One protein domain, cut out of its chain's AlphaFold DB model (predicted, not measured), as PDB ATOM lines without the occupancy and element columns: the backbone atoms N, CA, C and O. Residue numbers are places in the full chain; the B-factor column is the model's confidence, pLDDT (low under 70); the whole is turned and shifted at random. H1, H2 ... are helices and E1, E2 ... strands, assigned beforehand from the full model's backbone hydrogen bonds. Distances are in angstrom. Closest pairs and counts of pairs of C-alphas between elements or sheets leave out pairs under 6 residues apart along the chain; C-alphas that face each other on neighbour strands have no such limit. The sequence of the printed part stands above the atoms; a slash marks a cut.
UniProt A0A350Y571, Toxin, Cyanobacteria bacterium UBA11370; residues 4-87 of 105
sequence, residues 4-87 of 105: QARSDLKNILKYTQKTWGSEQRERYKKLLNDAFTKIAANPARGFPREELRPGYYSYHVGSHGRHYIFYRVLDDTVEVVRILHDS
ATOM      1  N   GLN A   4      44.127  -3.676 -17.907       93.06
ATOM      2  CA  GLN A   4      42.947  -4.312 -18.495       93.06
ATOM      3  C   GLN A   4      41.747  -3.363 -18.480       93.06
ATOM      4  O   GLN A   4      41.138  -3.154 -19.525       93.06
ATOM      5  N   ALA A   5      41.474  -2.691 -17.356       94.31
ATOM      6  CA  ALA A   5      40.387  -1.716 -17.278       94.31
ATOM      7  C   ALA A   5      40.585  -0.525 -18.232       94.31
ATOM      8  O   ALA A   5      39.626  -0.019 -18.816       94.31
ATOM      9  N   ARG A   6      41.833  -0.074 -18.430       95.31
ATOM     10  CA  ARG A   6      42.154   0.971 -19.420       95.31
ATOM     11  C   ARG A   6      41.894   0.497 -20.851       95.31
ATOM     12  O   ARG A   6      41.387   1.269 -21.667       95.31
ATOM     13  N   SER A   7      42.229  -0.758 -21.151       95.00
ATOM     14  CA  SER A   7      41.940  -1.385 -22.444       95.00
ATOM     15  C   SER A   7      40.432  -1.510 -22.677       95.00
ATOM     16  O   SER A   7      39.946  -1.087 -23.727       95.00
ATOM     17  N   ASP A   8      39.685  -1.982 -21.673       94.94
ATOM     18  CA  ASP A   8      38.223  -2.067 -21.711       94.94
ATOM     19  C   ASP A   8      37.617  -0.693 -22.037       94.94
ATOM     20  O   ASP A   8      36.902  -0.553 -23.026       94.94
ATOM     21  N   LEU A   9      37.985   0.354 -21.284       95.12
ATOM     22  CA  LEU A   9      37.510   1.725 -21.513       95.12
ATOM     23  C   LEU A   9      37.767   2.192 -22.953       95.12
ATOM     24  O   LEU A   9      36.878   2.741 -23.608       95.12
ATOM     25  N   LYS A  10      38.982   1.965 -23.466       95.94
ATOM     26  CA  LYS A  10      39.354   2.342 -24.835       95.94
ATOM     27  C   LYS A  10      38.502   1.604 -25.867       95.94
ATOM     28  O   LYS A  10      38.034   2.229 -26.820       95.94
ATOM     29  N   ASN A  11      38.291   0.305 -25.679       94.88
ATOM     30  CA  ASN A  11      37.505  -0.525 -26.587       94.88
ATOM     31  C   ASN A  11      36.028  -0.134 -26.573       94.88
ATOM     32  O   ASN A  11      35.445   0.016 -27.644       94.88
ATOM     33  N   ILE A  12      35.464   0.129 -25.393       94.00
ATOM     34  CA  ILE A  12      34.089   0.606 -25.226       94.00
ATOM     35  C   ILE A  12      33.895   1.916 -25.987       94.00
ATOM     36  O   ILE A  12      33.026   2.002 -26.847       94.00
ATOM     37  N   LEU A  13      34.742   2.924 -25.755       94.94
ATOM     38  CA  LEU A  13      34.606   4.218 -26.433       94.94
ATOM     39  C   LEU A  13      34.827   4.118 -27.948       94.94
ATOM     40  O   LEU A  13      34.129   4.783 -28.713       94.94
ATOM     41  N   LYS A  14      35.773   3.282 -28.393       96.31
ATOM     42  CA  LYS A  14      36.021   3.035 -29.821       96.31
ATOM     43  C   LYS A  14      34.824   2.354 -30.485       96.31
ATOM     44  O   LYS A  14      34.430   2.758 -31.577       96.31
ATOM     45  N   TYR A  15      34.252   1.342 -29.839       93.75
ATOM     46  CA  TYR A  15      33.055   0.661 -30.317       93.75
ATOM     47  C   TYR A  15      31.870   1.626 -30.365       93.75
ATOM     48  O   TYR A  15      31.247   1.765 -31.414       93.75
ATOM     49  N   THR A  16      31.634   2.388 -29.293       92.94
ATOM     50  CA  THR A  16      30.542   3.365 -29.231       92.94
ATOM     51  C   THR A  16      30.642   4.407 -30.346       92.94
ATOM     52  O   THR A  16      29.655   4.684 -31.023       92.94
ATOM     53  N   GLN A  17      31.846   4.928 -30.595       96.12
ATOM     54  CA  GLN A  17      32.119   5.852 -31.699       96.12
ATOM     55  C   GLN A  17      31.813   5.243 -33.067       96.12
ATOM     56  O   GLN A  17      31.252   5.922 -33.925       96.12
ATOM     57  N   LYS A  18      32.236   3.994 -33.289       96.00
ATOM     58  CA  LYS A  18      32.072   3.308 -34.573       96.00
ATOM     59  C   LYS A  18      30.603   3.002 -34.862       96.00
ATOM     60  O   LYS A  18      30.191   3.092 -36.011       96.00
ATOM     61  N   THR A  19      29.839   2.642 -33.835       94.25
ATOM     62  CA  THR A  19      28.453   2.183 -33.985       94.25
ATOM     63  C   THR A  19      27.448   3.335 -33.996       94.25
ATOM     64  O   THR A  19      26.490   3.287 -34.761       94.25
ATOM     65  N   TRP A  20      27.658   4.377 -33.181       94.94
ATOM     66  CA  TRP A  20      26.667   5.450 -32.976       94.94
ATOM     67  C   TRP A  20      27.210   6.871 -33.169       94.94
ATOM     68  O   TRP A  20      26.470   7.837 -33.006       94.94
ATOM     69  N   GLY A  21      28.489   7.031 -33.512       96.31
ATOM     70  CA  GLY A  21      29.087   8.340 -33.762       96.31
ATOM     71  C   GLY A  21      29.640   9.045 -32.518       96.31
ATOM     72  O   GLY A  21      29.671   8.517 -31.403       96.31
ATOM     73  N   SER A  22      30.157  10.256 -32.735       96.38
ATOM     74  CA  SER A  22      30.960  10.999 -31.752       96.38
ATOM     75  C   SER A  22      30.140  11.549 -30.600       96.38
ATOM     76  O   SER A  22      30.592  11.514 -29.458       96.38
ATOM     77  N   GLU A  23      28.919  11.997 -30.872       96.75
ATOM     78  CA  GLU A  23      28.030  12.505 -29.834       96.75
ATOM     79  C   GLU A  23      27.723  11.419 -28.795       96.75
ATOM     80  O   GLU A  23      27.867  11.638 -27.590       96.75
ATOM     81  N   GLN A  24      27.395  10.208 -29.254       94.25
ATOM     82  CA  GLN A  24      27.125   9.090 -28.359       94.25
ATOM     83  C   GLN A  24      28.378   8.656 -27.594       94.25
ATOM     84  O   GLN A  24      28.290   8.332 -26.408       94.25
ATOM     85  N   ARG A  25      29.557   8.690 -28.230       95.50
ATOM     86  CA  ARG A  25      30.835   8.424 -27.554       95.50
ATOM     87  C   ARG A  25      31.062   9.386 -26.389       95.50
ATOM     88  O   ARG A  25      31.397   8.923 -25.300       95.50
ATOM     89  N   GLU A  26      30.893  10.690 -26.595       96.19
ATOM     90  CA  GLU A  26      31.138  11.677 -25.538       96.19
ATOM     91  C   GLU A  26      30.104  11.576 -24.411       96.19
ATOM     92  O   GLU A  26      30.475  11.603 -23.234       96.19
ATOM     93  N   ARG A  27      28.826  11.333 -24.739       94.50
ATOM     94  CA  ARG A  27      27.789  11.042 -23.733       94.50
ATOM     95  C   ARG A  27      28.152   9.816 -22.891       94.50
ATOM     96  O   ARG A  27      28.091   9.869 -21.664       94.50
ATOM     97  N   TYR A  28      28.585   8.729 -23.532       94.06
ATOM     98  CA  TYR A  28      28.946   7.495 -22.832       94.06
ATOM     99  C   TYR A  28      30.222   7.645 -21.991       94.06
ATOM    100  O   TYR A  28      30.304   7.134 -20.875       94.06
ATOM    101  N   LYS A  29      31.207   8.404 -22.482       94.81
ATOM    102  CA  LYS A  29      32.411   8.765 -21.724       94.81
ATOM    103  C   LYS A  29      32.060   9.548 -20.462       94.81
ATOM    104  O   LYS A  29      32.581   9.232 -19.394       94.81
ATOM    105  N   LYS A  30      31.162  10.534 -20.564       95.12
ATOM    106  CA  LYS A  30      30.677  11.282 -19.398       95.12
ATOM    107  C   LYS A  30      29.987  10.355 -18.397       95.12
ATOM    108  O   LYS A  30      30.278  10.438 -17.211       95.12
ATOM    109  N   LEU A  31      29.145   9.437 -18.872       94.19
ATOM    110  CA  LEU A  31      28.460   8.465 -18.018       94.19
ATOM    111  C   LEU A  31      29.443   7.580 -17.229       94.19
ATOM    112  O   LEU A  31      29.260   7.380 -16.029       94.19
ATOM    113  N   LEU A  32      30.506   7.094 -17.879       94.69
ATOM    114  CA  LEU A  32      31.569   6.320 -17.225       94.69
ATOM    115  C   LEU A  32      32.338   7.159 -16.196       94.69
ATOM    116  O   LEU A  32      32.565   6.694 -15.082       94.69
ATOM    117  N   ASN A  33      32.687   8.403 -16.531       95.19
ATOM    118  CA  ASN A  33      33.358   9.313 -15.600       95.19
ATOM    119  C   ASN A  33      32.498   9.618 -14.369       95.19
ATOM    120  O   ASN A  33      32.991   9.545 -13.247       95.19
ATOM    121  N   ASP A  34      31.206   9.895 -14.562       95.06
ATOM    122  CA  ASP A  34      30.268  10.131 -13.464       95.06
ATOM    123  C   ASP A  34      30.166   8.891 -12.555       95.06
ATOM    124  O   ASP A  34      30.055   9.018 -11.334       95.06
ATOM    125  N   ALA A  35      30.228   7.684 -13.129       94.56
ATOM    126  CA  ALA A  35      30.267   6.439 -12.370       94.56
ATOM    127  C   ALA A  35      31.574   6.284 -11.570       94.56
ATOM    128  O   ALA A  35      31.506   5.965 -10.384       94.56
ATOM    129  N   PHE A  36      32.738   6.575 -12.165       94.88
ATOM    130  CA  PHE A  36      34.026   6.550 -11.458       94.88
ATOM    131  C   PHE A  36      34.050   7.514 -10.272       94.88
ATOM    132  O   PHE A  36      34.443   7.122  -9.176       94.88
ATOM    133  N   THR A  37      33.564   8.741 -10.454       95.31
ATOM    134  CA  THR A  37      33.481   9.726  -9.368       95.31
ATOM    135  C   THR A  37      32.580   9.237  -8.234       95.31
ATOM    136  O   THR A  37      32.925   9.383  -7.065       95.31
ATOM    137  N   LYS A  38      31.439   8.608  -8.554       94.50
ATOM    138  CA  LYS A  38      30.513   8.075  -7.540       94.50
ATOM    139  C   LYS A  38      31.131   6.953  -6.711       94.50
ATOM    140  O   LYS A  38      30.964   6.972  -5.494       94.50
ATOM    141  N   ILE A  39      31.811   5.995  -7.346       94.75
ATOM    142  CA  ILE A  39      32.445   4.884  -6.617       94.75
ATOM    143  C   ILE A  39      33.684   5.345  -5.849       94.75
ATOM    144  O   ILE A  39      33.936   4.823  -4.774       94.75
ATOM    145  N   ALA A  40      34.419   6.346  -6.345       93.81
ATOM    146  CA  ALA A  40      35.543   6.930  -5.616       93.81
ATOM    147  C   ALA A  40      35.079   7.687  -4.361       93.81
ATOM    148  O   ALA A  40      35.717   7.593  -3.322       93.81
ATOM    149  N   ALA A  41      33.953   8.406  -4.442       94.62
ATOM    150  CA  ALA A  41      33.399   9.149  -3.309       94.62
ATOM    151  C   ALA A  41      32.698   8.254  -2.272       94.62
ATOM    152  O   ALA A  41      32.663   8.586  -1.092       94.62
ATOM    153  N   ASN A  42      32.090   7.147  -2.705       94.00
ATOM    154  CA  ASN A  42      31.474   6.169  -1.814       94.00
ATOM    155  C   ASN A  42      31.632   4.751  -2.399       94.00
ATOM    156  O   ASN A  42      30.755   4.302  -3.154       94.00
ATOM    157  N   PRO A  43      32.710   4.036  -2.031       91.56
ATOM    158  CA  PRO A  43      32.980   2.693  -2.539       91.56
ATOM    159  C   PRO A  43      31.917   1.664  -2.142       91.56
ATOM    160  O   PRO A  43      31.666   0.729  -2.897       91.56
ATOM    161  N   ALA A  44      31.223   1.862  -1.018       91.12
ATOM    162  CA  ALA A  44      30.173   0.963  -0.536       91.12
ATOM    163  C   ALA A  44      28.854   1.062  -1.332       91.12
ATOM    164  O   ALA A  44      27.925   0.300  -1.088       91.12
ATOM    165  N   ARG A  45      28.748   1.986  -2.299       91.12
ATOM    166  CA  ARG A  45      27.579   2.097  -3.193       91.12
ATOM    167  C   ARG A  45      27.490   0.944  -4.201       91.12
ATOM    168  O   ARG A  45      26.425   0.710  -4.774       91.12
ATOM    169  N   GLY A  46      28.605   0.282  -4.493       91.81
ATOM    170  CA  GLY A  46      28.614  -0.892  -5.359       91.81
ATOM    171  C   GLY A  46      27.992  -2.106  -4.685       91.81
ATOM    172  O   GLY A  46      27.869  -2.181  -3.468       91.81
ATOM    173  N   PHE A  47      27.636  -3.092  -5.500       92.50
ATOM    174  CA  PHE A  47      27.245  -4.402  -5.009       92.50
ATOM    175  C   PHE A  47      28.507  -5.188  -4.621       92.50
ATOM    176  O   PHE A  47      29.373  -5.344  -5.494       92.50
ATOM    177  N   PRO A  48      28.638  -5.655  -3.365       92.88
ATOM    178  CA  PRO A  48      29.773  -6.466  -2.940       92.88
ATOM    179  C   PRO A  48      29.796  -7.776  -3.726       92.88
ATOM    180  O   PRO A  48      28.758  -8.374  -3.995       92.88
ATOM    181  N   ARG A  49      30.988  -8.196  -4.136       90.12
ATOM    182  CA  ARG A  49      31.225  -9.398  -4.937       90.12
ATOM    183  C   ARG A  49      32.091 -10.391  -4.176       90.12
ATOM    184  O   ARG A  49      33.145 -10.811  -4.654       90.12
ATOM    185  N   GLU A  50      31.652 -10.738  -2.972       86.38
ATOM    186  CA  GLU A  50      32.351 -11.688  -2.101       86.38
ATOM    187  C   GLU A  50      32.477 -13.071  -2.748       86.38
ATOM    188  O   GLU A  50      33.461 -13.767  -2.513       86.38
ATOM    189  N   GLU A  51      31.548 -13.428  -3.645       83.50
ATOM    190  CA  GLU A  51      31.609 -14.648  -4.450       83.50
ATOM    191  C   GLU A  51      32.793 -14.684  -5.430       83.50
ATOM    192  O   GLU A  51      33.136 -15.752  -5.936       83.50
ATOM    193  N   LEU A  52      33.392 -13.526  -5.731       80.31
ATOM    194  CA  LEU A  52      34.611 -13.419  -6.530       80.31
ATOM    195  C   LEU A  52      35.840 -13.393  -5.617       80.31
ATOM    196  O   LEU A  52      36.749 -14.205  -5.783       80.31
ATOM    197  N   ARG A  53      35.873 -12.434  -4.682       80.94
ATOM    198  CA  ARG A  53      36.911 -12.277  -3.656       80.94
ATOM    199  C   ARG A  53      36.467 -11.211  -2.637       80.94
ATOM    200  O   ARG A  53      35.857 -10.220  -3.045       80.94
ATOM    201  N   PRO A  54      36.813 -11.334  -1.343       84.00
ATOM    202  CA  PRO A  54      36.577 -10.266  -0.370       84.00
ATOM    203  C   PRO A  54      37.158  -8.915  -0.823       84.00
ATOM    204  O   PRO A  54      38.227  -8.859  -1.434       84.00
ATOM    205  N   GLY A  55      36.435  -7.824  -0.551       86.88
ATOM    206  CA  GLY A  55      36.840  -6.457  -0.917       86.88
ATOM    207  C   GLY A  55      36.591  -6.061  -2.379       86.88
ATOM    208  O   GLY A  55      36.913  -4.934  -2.769       86.88
ATOM    209  N   TYR A  56      36.010  -6.950  -3.194       92.50
ATOM    210  CA  TYR A  56      35.586  -6.639  -4.559       92.50
ATOM    211  C   TYR A  56      34.144  -6.153  -4.599       92.50
ATOM    212  O   TYR A  56      33.273  -6.631  -3.879       92.50
ATOM    213  N   TYR A  57      33.890  -5.226  -5.513       94.75
ATOM    214  CA  TYR A  57      32.591  -4.626  -5.746       94.75
ATOM    215  C   TYR A  57      32.329  -4.505  -7.245       94.75
ATOM    216  O   TYR A  57      33.240  -4.447  -8.078       94.75
ATOM    217  N   SER A  58      31.050  -4.430  -7.592       94.31
ATOM    218  CA  SER A  58      30.596  -4.109  -8.940       94.31
ATOM    219  C   SER A  58      29.628  -2.936  -8.912       94.31
ATOM    220  O   SER A  58      28.777  -2.845  -8.029       94.31
ATOM    221  N   TYR A  59      29.725  -2.044  -9.890       94.50
ATOM    222  CA  TYR A  59      28.818  -0.911 -10.027       94.50
ATOM    223  C   TYR A  59      28.291  -0.819 -11.456       94.50
ATOM    224  O   TYR A  59      29.073  -0.762 -12.405       94.50
ATOM    225  N   HIS A  60      26.965  -0.815 -11.615       93.50
ATOM    226  CA  HIS A  60      26.323  -0.658 -12.920       93.50
ATOM    227  C   HIS A  60      26.397   0.801 -13.379       93.50
ATOM    228  O   HIS A  60      26.124   1.726 -12.608       93.50
ATOM    229  N   VAL A  61      26.788   1.019 -14.634       91.00
ATOM    230  CA  VAL A  61      27.055   2.352 -15.194       91.00
ATOM    231  C   VAL A  61      25.746   3.063 -15.553       91.00
ATOM    232  O   VAL A  61      25.420   3.267 -16.713       91.00
ATOM    233  N   GLY A  62      24.995   3.494 -14.538       79.06
ATOM    234  CA  GLY A  62      23.745   4.244 -14.692       79.06
ATOM    235  C   GLY A  62      22.620   3.469 -15.395       79.06
ATOM    236  O   GLY A  62      22.838   2.475 -16.071       79.06
ATOM    237  N   SER A  63      21.385   3.963 -15.293       74.19
ATOM    238  CA  SER A  63      20.192   3.217 -15.735       74.19
ATOM    239  C   SER A  63      20.137   2.877 -17.233       74.19
ATOM    240  O   SER A  63      19.347   2.031 -17.633       74.19
ATOM    241  N   HIS A  64      20.950   3.537 -18.062       71.56
ATOM    242  CA  HIS A  64      21.012   3.326 -19.515       71.56
ATOM    243  C   HIS A  64      22.367   2.779 -19.988       71.56
ATOM    244  O   HIS A  64      22.562   2.582 -21.190       71.56
ATOM    245  N   GLY A  65      23.329   2.581 -19.082       76.25
ATOM    246  CA  GLY A  65      24.587   1.940 -19.438       76.25
ATOM    247  C   GLY A  65      24.407   0.439 -19.573       76.25
ATOM    248  O   GLY A  65      23.509  -0.152 -18.981       76.25
ATOM    249  N   ARG A  66      25.284  -0.167 -20.372       86.56
ATOM    250  CA  ARG A  66      25.357  -1.624 -20.527       86.56
ATOM    251  C   ARG A  66      26.657  -2.212 -20.018       86.56
ATOM    252  O   ARG A  66      27.178  -3.149 -20.612       86.56
ATOM    253  N   HIS A  67      27.249  -1.562 -19.022       93.31
ATOM    254  CA  HIS A  67      28.517  -2.003 -18.474       93.31
ATOM    255  C   HIS A  67      28.514  -1.961 -16.949       93.31
ATOM    256  O   HIS A  67      27.947  -1.055 -16.334       93.31
ATOM    257  N   TYR A  68      29.249  -2.899 -16.364       93.75
ATOM    258  CA  TYR A  68      29.617  -2.937 -14.960       93.75
ATOM    259  C   TYR A  68      31.081  -2.552 -14.789       93.75
ATOM    260  O   TYR A  68      31.964  -3.036 -15.502       93.75
ATOM    261  N   ILE A  69      31.345  -1.705 -13.801       94.94
ATOM    262  CA  ILE A  69      32.687  -1.408 -13.314       94.94
ATOM    263  C   ILE A  69      32.974  -2.374 -12.171       94.94
ATOM    264  O   ILE A  69      32.303  -2.317 -11.142       94.94
ATOM    265  N   PHE A  70      33.972  -3.233 -12.345       94.44
ATOM    266  CA  PHE A  70      34.505  -4.077 -11.281       94.44
ATOM    267  C   PHE A  70      35.695  -3.375 -10.653       94.44
ATOM    268  O   PHE A  70      36.631  -2.980 -11.355       94.44
ATOM    269  N   TYR A  71      35.660  -3.219  -9.340       95.38
ATOM    270  CA  TYR A  71      36.701  -2.540  -8.586       95.38
ATOM    271  C   TYR A  71      36.934  -3.229  -7.250       95.38
ATOM    272  O   TYR A  71      36.102  -4.006  -6.785       95.38
ATOM    273  N   ARG A  72      38.077  -2.932  -6.647       93.69
ATOM    274  CA  ARG A  72      38.401  -3.316  -5.276       93.69
ATOM    275  C   ARG A  72      38.721  -2.082  -4.453       93.69
ATOM    276  O   ARG A  72      39.186  -1.078  -5.001       93.69
ATOM    277  N   VAL A  73      38.450  -2.175  -3.161       91.75
ATOM    278  CA  VAL A  73      38.835  -1.159  -2.181       91.75
ATOM    279  C   VAL A  73      40.140  -1.617  -1.540       91.75
ATOM    280  O   VAL A  73      40.211  -2.732  -1.030       91.75
ATOM    281  N   LEU A  74      41.180  -0.794  -1.652       87.81
ATOM    282  CA  LEU A  74      42.495  -1.004  -1.051       87.81
ATOM    283  C   LEU A  74      42.736   0.157  -0.092       87.81
ATOM    284  O   LEU A  74      42.982   1.273  -0.558       87.81
ATOM    285  N   ASP A  75      42.616  -0.104   1.208       83.56
ATOM    286  CA  ASP A  75      42.641   0.912   2.262       83.56
ATOM    287  C   ASP A  75      41.719   2.096   1.899       83.56
ATOM    288  O   ASP A  75      40.505   1.921   1.781       83.56
ATOM    289  N   ASP A  76      42.290   3.266   1.611       82.50
ATOM    290  CA  ASP A  76      41.562   4.494   1.264       82.50
ATOM    291  C   ASP A  76      41.423   4.738  -0.250       82.50
ATOM    292  O   ASP A  76      41.065   5.833  -0.696       82.50
ATOM    293  N   THR A  77      41.727   3.742  -1.083       89.44
ATOM    294  CA  THR A  77      41.733   3.886  -2.543       89.44
ATOM    295  C   THR A  77      40.815   2.897  -3.250       89.44
ATOM    296  O   THR A  77      40.654   1.742  -2.862       89.44
ATOM    297  N   VAL A  78      40.218   3.355  -4.352       94.25
ATOM    298  CA  VAL A  78      39.424   2.515  -5.252       94.25
ATOM    299  C   VAL A  78      40.242   2.184  -6.487       94.25
ATOM    300  O   VAL A  78      40.570   3.057  -7.297       94.25
ATOM    301  N   GLU A  79      40.510   0.900  -6.689       95.25
ATOM    302  CA  GLU A  79      41.138   0.422  -7.910       95.25
ATOM    303  C   GLU A  79      40.119  -0.254  -8.828       95.25
ATOM    304  O   GLU A  79      39.621  -1.341  -8.548       95.25
ATOM    305  N   VAL A  80      39.858   0.359  -9.986       95.69
ATOM    306  CA  VAL A  80      39.084  -0.285 -11.058       95.69
ATOM    307  C   VAL A  80      39.911  -1.387 -11.720       95.69
ATOM    308  O   VAL A  80      40.982  -1.113 -12.278       95.69
ATOM    309  N   VAL A  81      39.368  -2.604 -11.696       94.81
ATOM    310  CA  VAL A  81      39.985  -3.844 -12.177       94.81
ATOM    311  C   VAL A  81      39.533  -4.195 -13.595       94.81
ATOM    312  O   VAL A  81      40.379  -4.560 -14.410       94.81
ATOM    313  N   ARG A  82      38.237  -4.063 -13.915       94.12
ATOM    314  CA  ARG A  82      37.655  -4.333 -15.250       94.12
ATOM    315  C   ARG A  82      36.428  -3.456 -15.515       94.12
ATOM    316  O   ARG A  82      35.762  -3.026 -14.576       94.12
ATOM    317  N   ILE A  83      36.102  -3.242 -16.789       94.44
ATOM    318  CA  ILE A  83      34.819  -2.664 -17.222       94.44
ATOM    319  C   ILE A  83      34.198  -3.628 -18.232       94.44
ATOM    320  O   ILE A  83      34.669  -3.731 -19.361       94.44
ATOM    321  N   LEU A  84      33.167  -4.364 -17.824       91.25
ATOM    322  CA  LEU A  84      32.595  -5.457 -18.617       91.25
ATOM    323  C   LEU A  84      31.186  -5.112 -19.080       91.25
ATOM    324  O   LEU A  84      30.459  -4.437 -18.358       91.25
ATOM    325  N   HIS A  85      30.803  -5.573 -20.268       87.56
ATOM    326  CA  HIS A  85      29.439  -5.411 -20.770       87.56
ATOM    327  C   HIS A  85      28.470  -6.340 -20.018       87.56
ATOM    328  O   HIS A  85      28.858  -7.443 -19.638       87.56
ATOM    329  N   ASP A  86      27.207  -5.938 -19.853       80.56
ATOM    330  CA  ASP A  86      26.176  -6.659 -19.074       80.56
ATOM    331  C   ASP A  86      25.938  -8.105 -19.544       80.56
ATOM    332  O   ASP A  86      25.440  -8.940 -18.799       80.56
ATOM    333  N   SER A  87      26.288  -8.402 -20.795       72.44
ATOM    334  CA  SER A  87      26.137  -9.725 -21.407       72.44
ATOM    335  C   SER A  87      27.359 -10.634 -21.249       72.44
ATOM    336  O   SER A  87      27.379 -11.711 -21.842       72.44
TER     337      SER A  87
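What this domain is: This is residues 4 to 87 of the 105 residues of the protein "Toxin" of Cyanobacteria bacterium UBA11370 (UniProt A0A350Y571). A hairpin of two helices, H1 and H2, covers one face of a strongly twisted sheet of three strands, E1, E2 and E3, in two layers. The first half of H1 and the last half of H2 pack on the sheet, and the hairpin's turn at Gly 21 lies away from it. The 84 printed residues hold, in order, H1, H2, E1, E2 and E3; the sheet's order is E1, E2, E3, all antiparallel, and the class is mixed. The whole is compact, with a radius of gyration of the C-alphas of 12.9 A, yet elongated, spanning 38 by 23 by 21 A.

How they stand to each other: H1, residues 4 to 20, and H2, residues 22 to 41, touch and form a helical hairpin, opposite ways at a shallow tilt of 32 degrees; their closest C-alphas, of Gln 17 and Arg 25, are 5.0 A apart. In both helices every O i to N i+4 pair is within hydrogen-bond range. E1, residues 56 to 60, E2, residues 67 to 74, and E3, residues 77 to 85, form a meander, each strand the antiparallel neighbour of the one before. N 57 and O 71 of E1 and E2 are 2.8 A apart; N 70 and O 82 of E2 and E3, 2.9 A. H1 is on the sheet at a height of 9.4 A, over E3, with Ala 5 and Arg 82 the closest C-alphas at 4.3 A. H2 is on the same face at 10.5 A, over E2 and E3.

Where its parts are: H1 begins at C-alpha 4 (42.947, -4.312, -18.495) and is 23.9 A long; H2 is 28.6 A. E1 is 13.8 A, E2 22.4 A, and E3, 23.9 A, ends at C-alpha 85 (29.439, -5.411, -20.770).

The domain as a whole: The C-alphas farthest apart, of Gly 21 and Asp 75, are 39.2 A apart. The link from H2 to E1 is long, and its residues 47 to 48 pair antiparallel with 57 to 58 of E1. The printed part has no cut, and no printed residue is under 70 in pLDDT.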